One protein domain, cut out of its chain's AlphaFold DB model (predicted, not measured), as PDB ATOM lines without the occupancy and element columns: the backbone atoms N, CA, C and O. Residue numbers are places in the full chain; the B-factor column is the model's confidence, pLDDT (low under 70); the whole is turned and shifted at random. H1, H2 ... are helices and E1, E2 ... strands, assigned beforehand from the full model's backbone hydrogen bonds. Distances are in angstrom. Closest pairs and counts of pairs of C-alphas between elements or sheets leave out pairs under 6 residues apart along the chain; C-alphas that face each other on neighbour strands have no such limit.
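AT A GLANCE: This is residues 4 to 98 of the 100 residues of the protein "Tat pathway signal sequence domain protein" of Parasutterella excrementihominis CAG:233 (UniProt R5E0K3). With little regular structure, this is a small antiparallel sheet, E2 E1 E3, from which the long unnamed stretches 32 to 60 and 68 to 92 loop out. Residues 59 to 64, of which 61 to 64 belong to H2, stick out. The 95 printed residues run H1 E1 E2 H2 E3, mixed, 29 in named elements. It is only just loose, close to compact: radius of gyration of the C-alphas 15.0 A, spans 43 by 40 by 24 A.

HOW THE PARTS SIT: E1, residues 16 to 21, and E2, residues 27 to 31, form an antiparallel hairpin; N 19 and O 28 are 2.8 A apart. E1 and E3, residues 93 to 97, are antiparallel; N 20 and O 94 are 2.9 A apart. H1, residues 4 to 9, is only just not on the sheet, with 4 C-alpha pairs within 10 A. H2, residues 61 to 67, has 0 of 3 O i to N i+4 pairs within hydrogen-bond range, but 3 of 4 O i to N i+3 pairs.

IN THESE COORDINATES: E1 is 16.2 A long, from C-alpha 16 at (349.042, 341.155, 206.692). E3 ends at C-alpha 97, (356.599, 340.800, 208.185).

THE WHOLE: The C-alphas farthest apart, Pro 61 and Val 83, are 45.4 A apart. The printed part has no cut; residue 48 is under pLDDT 70.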
ATOM      1  N   GLU A   4     353.320 353.931 216.820       95.81
ATOM      2  CA  GLU A   4     354.763 353.920 217.117       95.81
ATOM      3  C   GLU A   4     355.394 352.544 216.862       95.81
ATOM      4  O   GLU A   4     356.465 352.429 216.266       95.81
ATOM      5  N   ASP A   5     354.708 351.474 217.272       93.94
ATOM      6  CA  ASP A   5     355.149 350.106 216.995       93.94
ATOM      7  C   ASP A   5     355.083 349.780 215.508       93.94
ATOM      8  O   ASP A   5     355.976 349.119 214.979       93.94
ATOM      9  N   ALA A   6     354.026 350.245 214.839       93.06
ATOM     10  CA  ALA A   6     353.858 350.062 213.408       93.06
ATOM     11  C   ALA A   6     355.006 350.730 212.640       93.06
ATOM     12  O   ALA A   6     355.634 350.073 211.818       93.06
ATOM     13  N   GLU A   7     355.359 351.975 212.969       93.94
ATOM     14  CA  GLU A   7     356.494 352.689 212.375       93.94
ATOM     15  C   GLU A   7     357.828 351.982 212.648       93.94
ATOM     16  O   GLU A   7     358.581 351.700 211.715       93.94
ATOM     17  N   ARG A   8     358.086 351.591 213.903       93.75
ATOM     18  CA  ARG A   8     359.307 350.868 214.300       93.75
ATOM     19  C   ARG A   8     359.489 349.548 213.545       93.75
ATOM     20  O   ARG A   8     360.616 349.152 213.257       93.75
ATOM     21  N   LEU A   9     358.394 348.850 213.257       91.44
ATOM     22  CA  LEU A   9     358.386 347.588 212.510       91.44
ATOM     23  C   LEU A   9     358.195 347.796 210.993       91.44
ATOM     24  O   LEU A   9     358.258 346.840 210.216       91.44
ATOM     25  N   GLY A  10     357.966 349.038 210.560       92.81
ATOM     26  CA  GLY A  10     357.646 349.434 209.191       92.81
ATOM     27  C   GLY A  10     356.309 348.901 208.660       92.81
ATOM     28  O   GLY A  10     356.175 348.756 207.449       92.81
ATOM     29  N   ILE A  11     355.370 348.520 209.521       92.56
ATOM     30  CA  ILE A  11     354.082 347.915 209.155       92.56
ATOM     31  C   ILE A  11     353.067 349.013 208.833       92.56
ATOM     32  O   ILE A  11     352.897 349.963 209.596       92.56
ATOM     33  N   SER A  12     352.344 348.851 207.731       92.81
ATOM     34  CA  SER A  12     351.260 349.746 207.332       92.81
ATOM     35  C   SER A  12     349.900 349.274 207.852       92.81
ATOM     36  O   SER A  12     349.675 348.098 208.142       92.81
ATOM     37  N   HIS A  13     348.948 350.201 207.956       93.06
ATOM     38  CA  HIS A  13     347.558 349.844 208.235       93.06
ATOM     39  C   HIS A  13     347.003 348.945 207.121       93.06
ATOM     40  O   HIS A  13     347.147 349.261 205.943       93.06
ATOM     41  N   GLY A  14     346.344 347.848 207.494       90.94
ATOM     42  CA  GLY A  14     345.785 346.879 206.552       90.94
ATOM     43  C   GLY A  14     346.794 345.858 206.018       90.94
ATOM     44  O   GLY A  14     346.410 344.999 205.228       90.94
ATOM     45  N   GLU A  15     348.058 345.913 206.444       91.25
ATOM     46  CA  GLU A  15     349.081 344.940 206.056       91.25
ATOM     47  C   GLU A  15     348.884 343.612 206.803       91.25
ATOM     48  O   GLU A  15     348.567 343.594 207.999       91.25
ATOM     49  N   THR A  16     349.068 342.496 206.097       91.69
ATOM     50  CA  THR A  16     349.042 341.155 206.692       91.69
ATOM     51  C   THR A  16     350.419 340.812 207.240       91.69
ATOM     52  O   THR A  16     351.415 340.865 206.521       91.69
ATOM     53  N   VAL A  17     350.472 340.415 208.507       92.38
ATOM     54  CA  VAL A  17     351.709 340.034 209.197       92.38
ATOM     55  C   VAL A  17     351.579 338.638 209.790       92.38
ATOM     56  O   VAL A  17     350.472 338.181 210.080       92.38
ATOM     57  N   GLU A  18     352.713 337.976 209.996       93.00
ATOM     58  CA  GLU A  18     352.788 336.766 210.807       93.00
ATOM     59  C   GLU A  18     352.924 337.178 212.277       93.00
ATOM     60  O   GLU A  18     353.810 337.947 212.658       93.00
ATOM     61  N   VAL A  19     352.033 336.656 213.108       92.75
ATOM     62  CA  VAL A  19     352.085 336.761 214.561       92.75
ATOM     63  C   VAL A  19     352.605 335.433 215.089       92.75
ATOM     64  O   VAL A  19     352.024 334.383 214.825       92.75
ATOM     65  N   GLU A  20     353.705 335.480 215.831       93.94
ATOM     66  CA  GLU A  20     354.365 334.321 216.424       93.94
ATOM     67  C   GLU A  20     354.270 334.393 217.950       93.94
ATOM     68  O   GLU A  20     354.662 335.389 218.555       93.94
ATOM     69  N   GLY A  21     353.756 333.346 218.592       92.38
ATOM     70  CA  GLY A  21     353.736 333.229 220.049       92.38
ATOM     71  C   GLY A  21     355.119 332.901 220.585       92.38
ATOM     72  O   GLY A  21     355.688 331.877 220.220       92.38
ATOM     73  N   ILE A  22     355.648 333.731 221.484       91.31
ATOM     74  CA  ILE A  22     356.981 333.514 222.068       91.31
ATOM     75  C   ILE A  22     356.995 332.237 222.918       91.31
ATOM     76  O   ILE A  22     357.957 331.473 222.870       91.31
ATOM     77  N   ASP A  23     355.914 331.978 223.654       86.19
ATOM     78  CA  ASP A  23     355.835 330.848 224.585       86.19
ATOM     79  C   ASP A  23     355.451 329.520 223.917       86.19
ATOM     80  O   ASP A  23     355.794 328.449 224.424       86.19
ATOM     81  N   THR A  24     354.700 329.578 222.812       88.12
ATOM     82  CA  THR A  24     354.133 328.395 222.142       88.12
ATOM     83  C   THR A  24     354.783 328.082 220.799       88.12
ATOM     84  O   THR A  24     354.632 326.966 220.308       88.12
ATOM     85  N   GLY A  25     355.470 329.045 220.176       89.88
ATOM     86  CA  GLY A  25     355.958 328.947 218.797       89.88
ATOM     87  C   GLY A  25     354.842 328.896 217.747       89.88
ATOM     88  O   GLY A  25     355.119 328.680 216.567       89.88
ATOM     89  N   TYR A  26     353.578 329.062 218.150       90.06
ATOM     90  CA  TYR A  26     352.451 329.069 217.225       90.06
ATOM     91  C   TYR A  26     352.527 330.294 216.311       90.06
ATOM     92  O   TYR A  26     352.828 331.394 216.771       90.06
ATOM     93  N   LYS A  27     352.219 330.099 215.028       91.50
ATOM     94  CA  LYS A  27     352.248 331.143 214.003       91.50
ATOM     95  C   LYS A  27     350.887 331.269 213.340       91.50
ATOM     96  O   LYS A  27     350.299 330.264 212.936       91.50
ATOM     97  N   GLY A  28     350.406 332.497 213.204       89.25
ATOM     98  CA  GLY A  28     349.171 332.805 212.497       89.25
ATOM     99  C   GLY A  28     349.272 334.124 211.749       89.25
ATOM    100  O   GLY A  28     349.943 335.050 212.196       89.25
ATOM    101  N   ASN A  29     348.589 334.215 210.614       90.62
ATOM    102  CA  ASN A  29     348.591 335.420 209.792       90.62
ATOM    103  C   ASN A  29     347.363 336.266 210.118       90.62
ATOM    104  O   ASN A  29     346.251 335.746 210.179       90.62
ATOM    105  N   ALA A  30     347.555 337.569 210.308       89.56
ATOM    106  CA  ALA A  30     346.463 338.500 210.569       89.56
ATOM    107  C   ALA A  30     346.708 339.852 209.906       89.56
ATOM    108  O   ALA A  30     347.847 340.308 209.790       89.56
ATOM    109  N   GLN A  31     345.617 340.513 209.525       90.88
ATOM    110  CA  GLN A  31     345.650 341.892 209.068       90.88
ATOM    111  C   GLN A  31     345.776 342.850 210.260       90.88
ATOM    112  O   GLN A  31     345.048 342.734 211.250       90.88
ATOM    113  N   ILE A  32     346.684 343.822 210.172       91.81
ATOM    114  CA  ILE A  32     346.933 344.776 211.253       91.81
ATOM    115  C   ILE A  32     346.102 346.042 211.090       91.81
ATOM    116  O   ILE A  32     346.211 346.782 210.118       91.81
ATOM    117  N   THR A  33     345.346 346.365 212.138       93.81
ATOM    118  CA  THR A  33     344.780 347.703 212.331       93.81
ATOM    119  C   THR A  33     345.731 348.554 213.174       93.81
ATOM    120  O   THR A  33     345.969 348.270 214.357       93.81
ATOM    121  N   VAL A  34     346.259 349.624 212.578       94.69
ATOM    122  CA  VAL A  34     347.045 350.652 213.280       94.69
ATOM    123  C   VAL A  34     346.102 351.686 213.900       94.69
ATOM    124  O   VAL A  34     345.271 352.265 213.201       94.69
ATOM    125  N   THR A  35     346.185 351.897 215.216       94.75
ATOM    126  CA  THR A  35     345.288 352.796 215.961       94.75
ATOM    127  C   THR A  35     345.894 353.265 217.285       94.75
ATOM    128  O   THR A  35     346.542 352.495 217.989       94.75
ATOM    129  N   LYS A  36     345.615 354.517 217.678       95.06
ATOM    130  CA  LYS A  36     346.027 355.096 218.975       95.06
ATOM    131  C   LYS A  36     345.257 354.532 220.181       95.06
ATOM    132  O   LYS A  36     345.548 354.893 221.312       95.06
ATOM    133  N   LYS A  37     344.264 353.663 219.950       95.19
ATOM    134  CA  LYS A  37     343.474 353.002 221.007       95.19
ATOM    135  C   LYS A  37     344.215 351.851 221.696       95.19
ATOM    136  O   LYS A  37     343.742 351.354 222.711       95.19
ATOM    137  N   VAL A  38     345.333 351.401 221.128       94.25
ATOM    138  CA  VAL A  38     346.176 350.341 221.693       94.25
ATOM    139  C   VAL A  38     347.421 350.982 222.288       94.25
ATOM    140  O   VAL A  38     348.042 351.832 221.648       94.25
ATOM    141  N   ILE A  39     347.779 350.585 223.508       95.50
ATOM    142  CA  ILE A  39     348.990 351.068 224.175       95.50
ATOM    143  C   ILE A  39     350.247 350.594 223.429       95.50
ATOM    144  O   ILE A  39     350.268 349.492 222.876       95.50
ATOM    145  N   SER A  40     351.273 351.447 223.388       94.62
ATOM    146  CA  SER A  40     352.571 351.133 222.776       94.62
ATOM    147  C   SER A  40     353.193 349.894 223.440       94.62
ATOM    148  O   SER A  40     353.049 349.688 224.647       94.62
ATOM    149  N   GLY A  41     353.816 349.026 222.645       93.19
ATOM    150  CA  GLY A  41     354.361 347.732 223.057       93.19
ATOM    151  C   GLY A  41     353.333 346.600 223.185       93.19
ATOM    152  O   GLY A  41     353.699 345.501 223.594       93.19
ATOM    153  N   SER A  42     352.060 346.831 222.848       92.88
ATOM    154  CA  SER A  42     350.999 345.820 222.946       92.88
ATOM    155  C   SER A  42     350.286 345.568 221.617       92.88
ATOM    156  O   SER A  42     350.078 346.465 220.794       92.88
ATOM    157  N   LEU A  43     349.829 344.329 221.437       91.25
ATOM    158  CA  LEU A  43     348.887 343.957 220.389       91.25
ATOM    159  C   LEU A  43     347.537 343.634 221.028       91.25
ATOM    160  O   LEU A  43     347.458 342.875 221.988       91.25
ATOM    161  N   PHE A  44     346.471 344.198 220.469       90.75
ATOM    162  CA  PHE A  44     345.108 343.828 220.819       90.75
ATOM    163  C   PHE A  44     344.524 342.977 219.697       90.75
ATOM    164  O   PHE A  44     344.572 343.381 218.533       90.75
ATOM    165  N   ALA A  45     343.966 341.826 220.060       88.38
ATOM    166  CA  ALA A  45     343.216 340.955 219.171       88.38
ATOM    167  C   ALA A  45     341.843 340.689 219.788       88.38
ATOM    168  O   ALA A  45     341.725 340.488 220.998       88.38
ATOM    169  N   PHE A  46     340.805 340.689 218.956       83.56
ATOM    170  CA  PHE A  46     339.477 340.298 219.404       83.56
ATOM    171  C   PHE A  46     339.474 338.804 219.734       83.56
ATOM    172  O   PHE A  46     339.944 337.981 218.946       83.56
ATOM    173  N   GLY A  47     338.938 338.455 220.906       74.44
ATOM    174  CA  GLY A  47     338.702 337.057 221.259       74.44
ATOM    175  C   GLY A  47     337.777 336.391 220.239       74.44
ATOM    176  O   GLY A  47     336.920 337.052 219.654       74.44
ATOM    177  N   PHE A  48     337.955 335.086 220.029       68.81
ATOM    178  CA  PHE A  48     337.150 334.268 219.105       68.81
ATOM    179  C   PHE A  48     337.217 334.663 217.617       68.81
ATOM    180  O   PHE A  48     336.440 334.147 216.817       68.81
ATOM    181  N   SER A  49     338.150 335.534 217.224       71.19
ATOM    182  CA  SER A  49     338.472 335.773 215.817       71.19
ATOM    183  C   SER A  49     339.454 334.700 215.331       71.19
ATOM    184  O   SER A  49     340.442 334.418 216.002       71.19
ATOM    185  N   GLY A  50     339.179 334.069 214.191       76.56
ATOM    186  CA  GLY A  50     340.056 333.062 213.591       76.56
ATOM    187  C   GLY A  50     340.146 331.724 214.341       76.56
ATOM    188  O   GLY A  50     339.549 331.491 215.393       76.56
ATOM    189  N   GLY A  51     340.900 330.785 213.762       73.50
ATOM    190  CA  GLY A  51     341.125 329.451 214.338       73.50
ATOM    191  C   GLY A  51     339.890 328.541 214.378       73.50
ATOM    192  O   GLY A  51     339.906 327.523 215.077       73.50
ATOM    193  N   ASN A  52     338.834 328.875 213.632       77.81
ATOM    194  CA  ASN A  52     337.664 328.018 213.485       77.81
ATOM    195  C   ASN A  52     338.035 326.754 212.687       77.81
ATOM    196  O   ASN A  52     338.602 326.834 211.600       77.81
ATOM    197  N   ARG A  53     337.731 325.574 213.243       75.06
ATOM    198  CA  ARG A  53     338.013 324.260 212.631       75.06
ATOM    199  C   ARG A  53     336.750 323.518 212.181       75.06
ATOM    200  O   ARG A  53     336.814 322.323 211.893       75.06
ATOM    201  N   ILE A  54     335.595 324.185 212.151       83.31
ATOM    202  CA  ILE A  54     334.343 323.576 211.693       83.31
ATOM    203  C   ILE A  54     334.437 323.355 210.180       83.31
ATOM    204  O   ILE A  54     334.459 324.305 209.403       83.31
ATOM    205  N   LYS A  55     334.482 322.080 209.778       78.06
ATOM    206  CA  LYS A  55     334.854 321.644 208.422       78.06
ATOM    207  C   LYS A  55     334.021 322.264 207.299       78.06
ATOM    208  O   LYS A  55     334.598 322.627 206.287       78.06
ATOM    209  N   HIS A  56     332.709 322.389 207.491       85.25
ATOM    210  CA  HIS A  56     331.776 322.787 206.427       85.25
ATOM    211  C   HIS A  56     331.180 324.178 206.609       85.25
ATOM    212  O   HIS A  56     330.456 324.665 205.750       85.25
ATOM    213  N   LEU A  57     331.467 324.847 207.728       81.56
ATOM    214  CA  LEU A  57     330.913 326.179 207.966       81.56
ATOM    215  C   LEU A  57     331.516 327.192 206.989       81.56
ATOM    216  O   LEU A  57     330.814 328.029 206.442       81.56
ATOM    217  N   ALA A  58     332.804 327.032 206.703       79.25
ATOM    218  CA  ALA A  58     333.546 327.798 205.715       79.25
ATOM    219  C   ALA A  58     333.135 327.537 204.254       79.25
ATOM    220  O   ALA A  58     333.664 328.217 203.374       79.25
ATOM    221  N   ASP A  59     332.262 326.566 203.973       85.94
ATOM    222  CA  ASP A  59     331.773 326.302 202.613       85.94
ATOM    223  C   ASP A  59     330.664 327.300 202.228       85.94
ATOM    224  O   ASP A  59     330.445 327.583 201.052       85.94
ATOM    225  N   TYR A  60     329.999 327.893 203.225       87.25
ATOM    226  CA  TYR A  60     328.967 328.904 203.033       87.25
ATOM    227  C   TYR A  60     329.600 330.301 202.861       87.25
ATOM    228  O   TYR A  60     330.395 330.713 203.714       87.25
ATOM    229  N   PRO A  61     329.255 331.064 201.801       86.44
ATOM    230  CA  PRO A  61     329.843 332.382 201.529       86.44
ATOM    231  C   PRO A  61     329.748 333.364 202.704       86.44
ATOM    232  O   PRO A  61     330.723 334.042 203.018       86.44
ATOM    233  N   ASP A  62     328.618 333.358 203.413       87.75
ATOM    234  CA  ASP A  62     328.356 334.259 204.543       87.75
ATOM    235  C   ASP A  62     329.260 333.996 205.757       87.75
ATOM    236  O   ASP A  62     329.340 334.821 206.663       87.75
ATOM    237  N   TYR A  63     329.961 332.861 205.782       84.25
ATOM    238  CA  TYR A  63     330.801 332.428 206.894       84.25
ATOM    239  C   TYR A  63     332.296 332.437 206.559       84.25
ATOM    240  O   TYR A  63     333.094 331.953 207.358       84.25
ATOM    241  N   GLN A  64     332.727 333.005 205.424       81.81
ATOM    242  CA  GLN A  64     334.164 333.099 205.106       81.81
ATOM    243  C   GLN A  64     334.958 333.881 206.165       81.81
ATOM    244  O   GLN A  64     336.117 333.547 206.420       81.81
ATOM    245  N   PHE A  65     334.316 334.835 206.851       79.50
ATOM    246  CA  PHE A  65     334.925 335.643 207.913       79.50
ATOM    247  C   PHE A  65     335.509 334.802 209.064       79.50
ATOM    248  O   PHE A  65     336.396 335.259 209.778       79.50
ATOM    249  N   ILE A  66     335.069 333.549 209.252       80.19
ATOM    250  CA  ILE A  66     335.600 332.667 210.309       80.19
ATOM    251  C   ILE A  66     337.063 332.254 210.075       80.19
ATOM    252  O   ILE A  66     337.708 331.736 210.991       80.19
ATOM    253  N   LYS A  67     337.570 332.431 208.847       78.06
ATOM    254  CA  LYS A  67     338.973 332.195 208.472       78.06
ATOM    255  C   LYS A  67     339.865 333.397 208.774       78.06
ATOM    256  O   LYS A  67     341.085 333.258 208.754       78.06
ATOM    257  N   GLU A  68     339.274 334.560 209.018       80.81
ATOM    258  CA  GLU A  68     340.004 335.800 209.241       80.81
ATOM    259  C   GLU A  68     340.490 335.906 210.686       80.81
ATOM    260  O   GLU A  68     339.812 335.500 211.633       80.81
ATOM    261  N   GLY A  69     341.665 336.511 210.853       84.69
ATOM    262  CA  GLY A  69     342.245 336.796 212.159       84.69
ATOM    263  C   GLY A  69     342.949 335.602 212.803       84.69
ATOM    264  O   GLY A  69     343.314 334.621 212.156       84.69
ATOM    265  N   ILE A  70     343.191 335.724 214.107       87.62
ATOM    266  CA  ILE A  70     344.013 334.792 214.882       87.62
ATOM    267  C   ILE A  70     343.353 334.437 216.209       87.62
ATOM    268  O   ILE A  70     342.925 335.311 216.961       87.62
ATOM    269  N   ASN A  71     343.367 333.148 216.546       87.44
ATOM    270  CA  ASN A  71     342.859 332.694 217.832       87.44
ATOM    271  C   ASN A  71     343.890 332.977 218.931       87.44
ATOM    272  O   ASN A  71     344.884 332.259 219.055       87.44
ATOM    273  N   SER A  72     343.638 334.007 219.743       85.50
ATOM    274  CA  SER A  72     344.528 334.426 220.835       85.50
ATOM    275  C   SER A  72     344.837 333.305 221.834       85.50
ATOM    276  O   SER A  72     345.944 333.245 222.363       85.50
ATOM    277  N   HIS A  73     343.916 332.360 222.040       85.62
ATOM    278  CA  HIS A  73     344.122 331.246 222.965       85.62
ATOM    279  C   HIS A  73     345.207 330.266 222.509       85.62
ATOM    280  O   HIS A  73     345.748 329.545 223.338       85.62
ATOM    281  N   TRP A  74     345.550 330.226 221.219       87.25
ATOM    282  CA  TRP A  74     346.622 329.356 220.718       87.25
ATOM    283  C   TRP A  74     348.027 329.939 220.964       87.25
ATOM    284  O   TRP A  74     349.026 329.233 220.830       87.25
ATOM    285  N   TYR A  75     348.108 331.209 221.373       88.31
ATOM    286  CA  TYR A  75     349.353 331.874 221.759       88.31
ATOM    287  C   TYR A  75     349.644 331.756 223.259       88.31
ATOM    288  O   TYR A  75     350.796 331.894 223.667       88.31
ATOM    289  N   ALA A  76     348.623 331.483 224.079       84.00
ATOM    290  CA  ALA A  76     348.745 331.489 225.530       84.00
ATOM    291  C   ALA A  76     349.206 330.126 226.053       84.00
ATOM    292  O   ALA A  76     348.546 329.104 225.849       84.00
ATOM    293  N   LYS A  77     350.305 330.110 226.810       77.38
ATOM    294  CA  LYS A  77     350.673 328.952 227.628       77.38
ATOM    295  C   LYS A  77     349.837 329.007 228.906       77.38
ATOM    296  O   LYS A  77     350.133 329.781 229.809       77.38
ATOM    297  N   GLY A  78     348.753 328.233 228.947       73.25
ATOM    298  CA  GLY A  78     347.790 328.238 230.051       73.25
ATOM    299  C   GLY A  78     348.441 327.888 231.389       73.25
ATOM    300  O   GLY A  78     348.593 326.716 231.723       73.25
ATOM    301  N   TYR A  79     348.829 328.904 232.158       78.44
ATOM    302  CA  TYR A  79     349.278 328.742 233.536       78.44
ATOM    303  C   TYR A  79     348.061 328.816 234.453       78.44
ATOM    304  O   TYR A  79     347.407 329.859 234.533       78.44
ATOM    305  N   ALA A  80     347.745 327.702 235.111       82.88
ATOM    306  CA  ALA A  80     346.674 327.647 236.092       82.88
ATOM    307  C   ALA A  80     347.163 328.232 237.420       82.88
ATOM    308  O   ALA A  80     348.140 327.764 238.006       82.88
ATOM    309  N   GLN A  81     346.467 329.256 237.899       84.81
ATOM    310  CA  GLN A  81     346.707 329.820 239.216       84.81
ATOM    311  C   GLN A  81     346.390 328.753 240.287       84.81
ATOM    312  O   GLN A  81     345.322 328.140 240.236       84.81
ATOM    313  N   PRO A  82     347.291 328.504 241.255       86.25
ATOM    314  CA  PRO A  82     347.254 327.285 242.073       86.25
ATOM    315  C   PRO A  82     346.105 327.209 243.088       86.25
ATOM    316  O   PRO A  82     345.872 326.140 243.639       86.25
ATOM    317  N   VAL A  83     345.399 328.313 243.361       89.06
ATOM    318  CA  VAL A  83     344.351 328.357 244.400       89.06
ATOM    319  C   VAL A  83     342.949 328.203 243.807       89.06
ATOM    320  O   VAL A  83     342.128 327.477 244.352       89.06
ATOM    321  N   PHE A  84     342.673 328.872 242.689       87.62
ATOM    322  CA  PHE A  84     341.346 328.957 242.076       87.62
ATOM    323  C   PHE A  84     341.284 328.302 240.689       87.62
ATOM    324  O   PHE A  84     340.205 328.185 240.117       87.62
ATOM    325  N   GLY A  85     342.423 327.884 240.126       87.00
ATOM    326  CA  GLY A  85     342.492 327.188 238.838       87.00
ATOM    327  C   GLY A  85     342.254 328.074 237.610       87.00
ATOM    328  O   GLY A  85     342.179 327.561 236.497       87.00
ATOM    329  N   THR A  86     342.151 329.397 237.770       85.69
ATOM    330  CA  THR A  86     341.996 330.323 236.638       85.69
ATOM    331  C   THR A  86     343.246 330.318 235.763       85.69
ATOM    332  O   THR A  86     344.360 330.372 236.285       85.69
ATOM    333  N   VAL A  87     343.066 330.300 234.442       84.00
ATOM    334  CA  VAL A  87     344.168 330.252 233.471       84.00
ATOM    335  C   VAL A  87     344.463 331.625 232.874       84.00
ATOM    336  O   VAL A  87     343.548 332.373 232.526       84.00
ATOM    337  N   ALA A  88     345.746 331.954 232.728       80.88
ATOM    338  CA  ALA A  88     346.172 333.152 232.010       80.88
ATOM    339  C   ALA A  88     345.900 333.015 230.499       80.88
ATOM    340  O   ALA A  88     346.212 331.990 229.895       80.88
ATOM    341  N   ASN A  89     345.329 334.059 229.894       82.12
ATOM    342  CA  ASN A  89     344.987 334.123 228.465       82.12
ATOM    343  C   ASN A  89     345.788 335.182 227.684       82.12
ATOM    344  O   ASN A  89     345.670 335.261 226.462       82.12
ATOM    345  N   ASN A  90     346.608 335.977 228.370       86.19
ATOM    346  CA  ASN A  90     347.536 336.907 227.735       86.19
ATOM    347  C   ASN A  90     348.782 336.159 227.255       86.19
ATOM    348  O   ASN A  90     349.192 335.171 227.860       86.19
ATOM    349  N   SER A  91     349.375 336.641 226.164       88.12
ATOM    350  CA  SER A  91     350.514 335.991 225.509       88.12
ATOM    351  C   SER A  91     351.531 337.024 225.058       88.12
ATOM    352  O   SER A  91     351.152 338.108 224.607       88.12
ATOM    353  N   ALA A  92     352.813 336.674 225.123       90.94
ATOM    354  CA  ALA A  92     353.857 337.453 224.480       90.94
ATOM    355  C   ALA A  92     353.988 337.017 223.013       90.94
ATOM    356  O   ALA A  92     354.052 335.822 222.711       90.94
ATOM    357  N   VAL A  93     354.019 337.983 222.094       93.19
ATOM    358  CA  VAL A  93     354.078 337.719 220.651       93.19
ATOM    359  C   VAL A  93     355.203 338.495 219.979       93.19
ATOM    360  O   VAL A  93     355.579 339.585 220.412       93.19
ATOM    361  N   ARG A  94     355.716 337.939 218.885       93.75
ATOM    362  CA  ARG A  94     356.590 338.601 217.922       93.75
ATOM    363  C   ARG A  94     355.815 338.828 216.631       93.75
ATOM    364  O   ARG A  94     355.050 337.970 216.204       93.75
ATOM    365  N   ILE A  95     356.030 339.983 216.011       93.50
ATOM    366  CA  ILE A  95     355.459 340.299 214.704       93.50
ATOM    367  C   ILE A  95     356.548 340.157 213.651       93.50
ATOM    368  O   ILE A  95     357.561 340.855 213.710       93.50
ATOM    369  N   ASN A  96     356.318 339.271 212.691       91.31
ATOM    370  CA  ASN A  96     357.175 339.062 211.539       91.31
ATOM    371  C   ASN A  96     356.446 339.593 210.297       91.31
ATOM    372  O   ASN A  96     355.286 339.265 210.042       91.31
ATOM    373  N   LYS A  97     357.125 340.414 209.496       86.62
ATOM    374  CA  LYS A  97     356.599 340.800 208.185       86.62
ATOM    375  C   LYS A  97     356.599 339.592 207.259       86.62
ATOM    376  O   LYS A  97     357.628 338.929 207.115       86.62
ATOM    377  N   LEU A  98     355.470 339.348 206.601       79.25
ATOM    378  CA  LEU A  98     355.404 338.386 205.510       79.25
ATOM    379  C   LEU A  98     356.185 338.983 204.335       79.25
ATOM    380  O   LEU A  98     355.792 340.004 203.776       79.25
TER     381      LEU A  98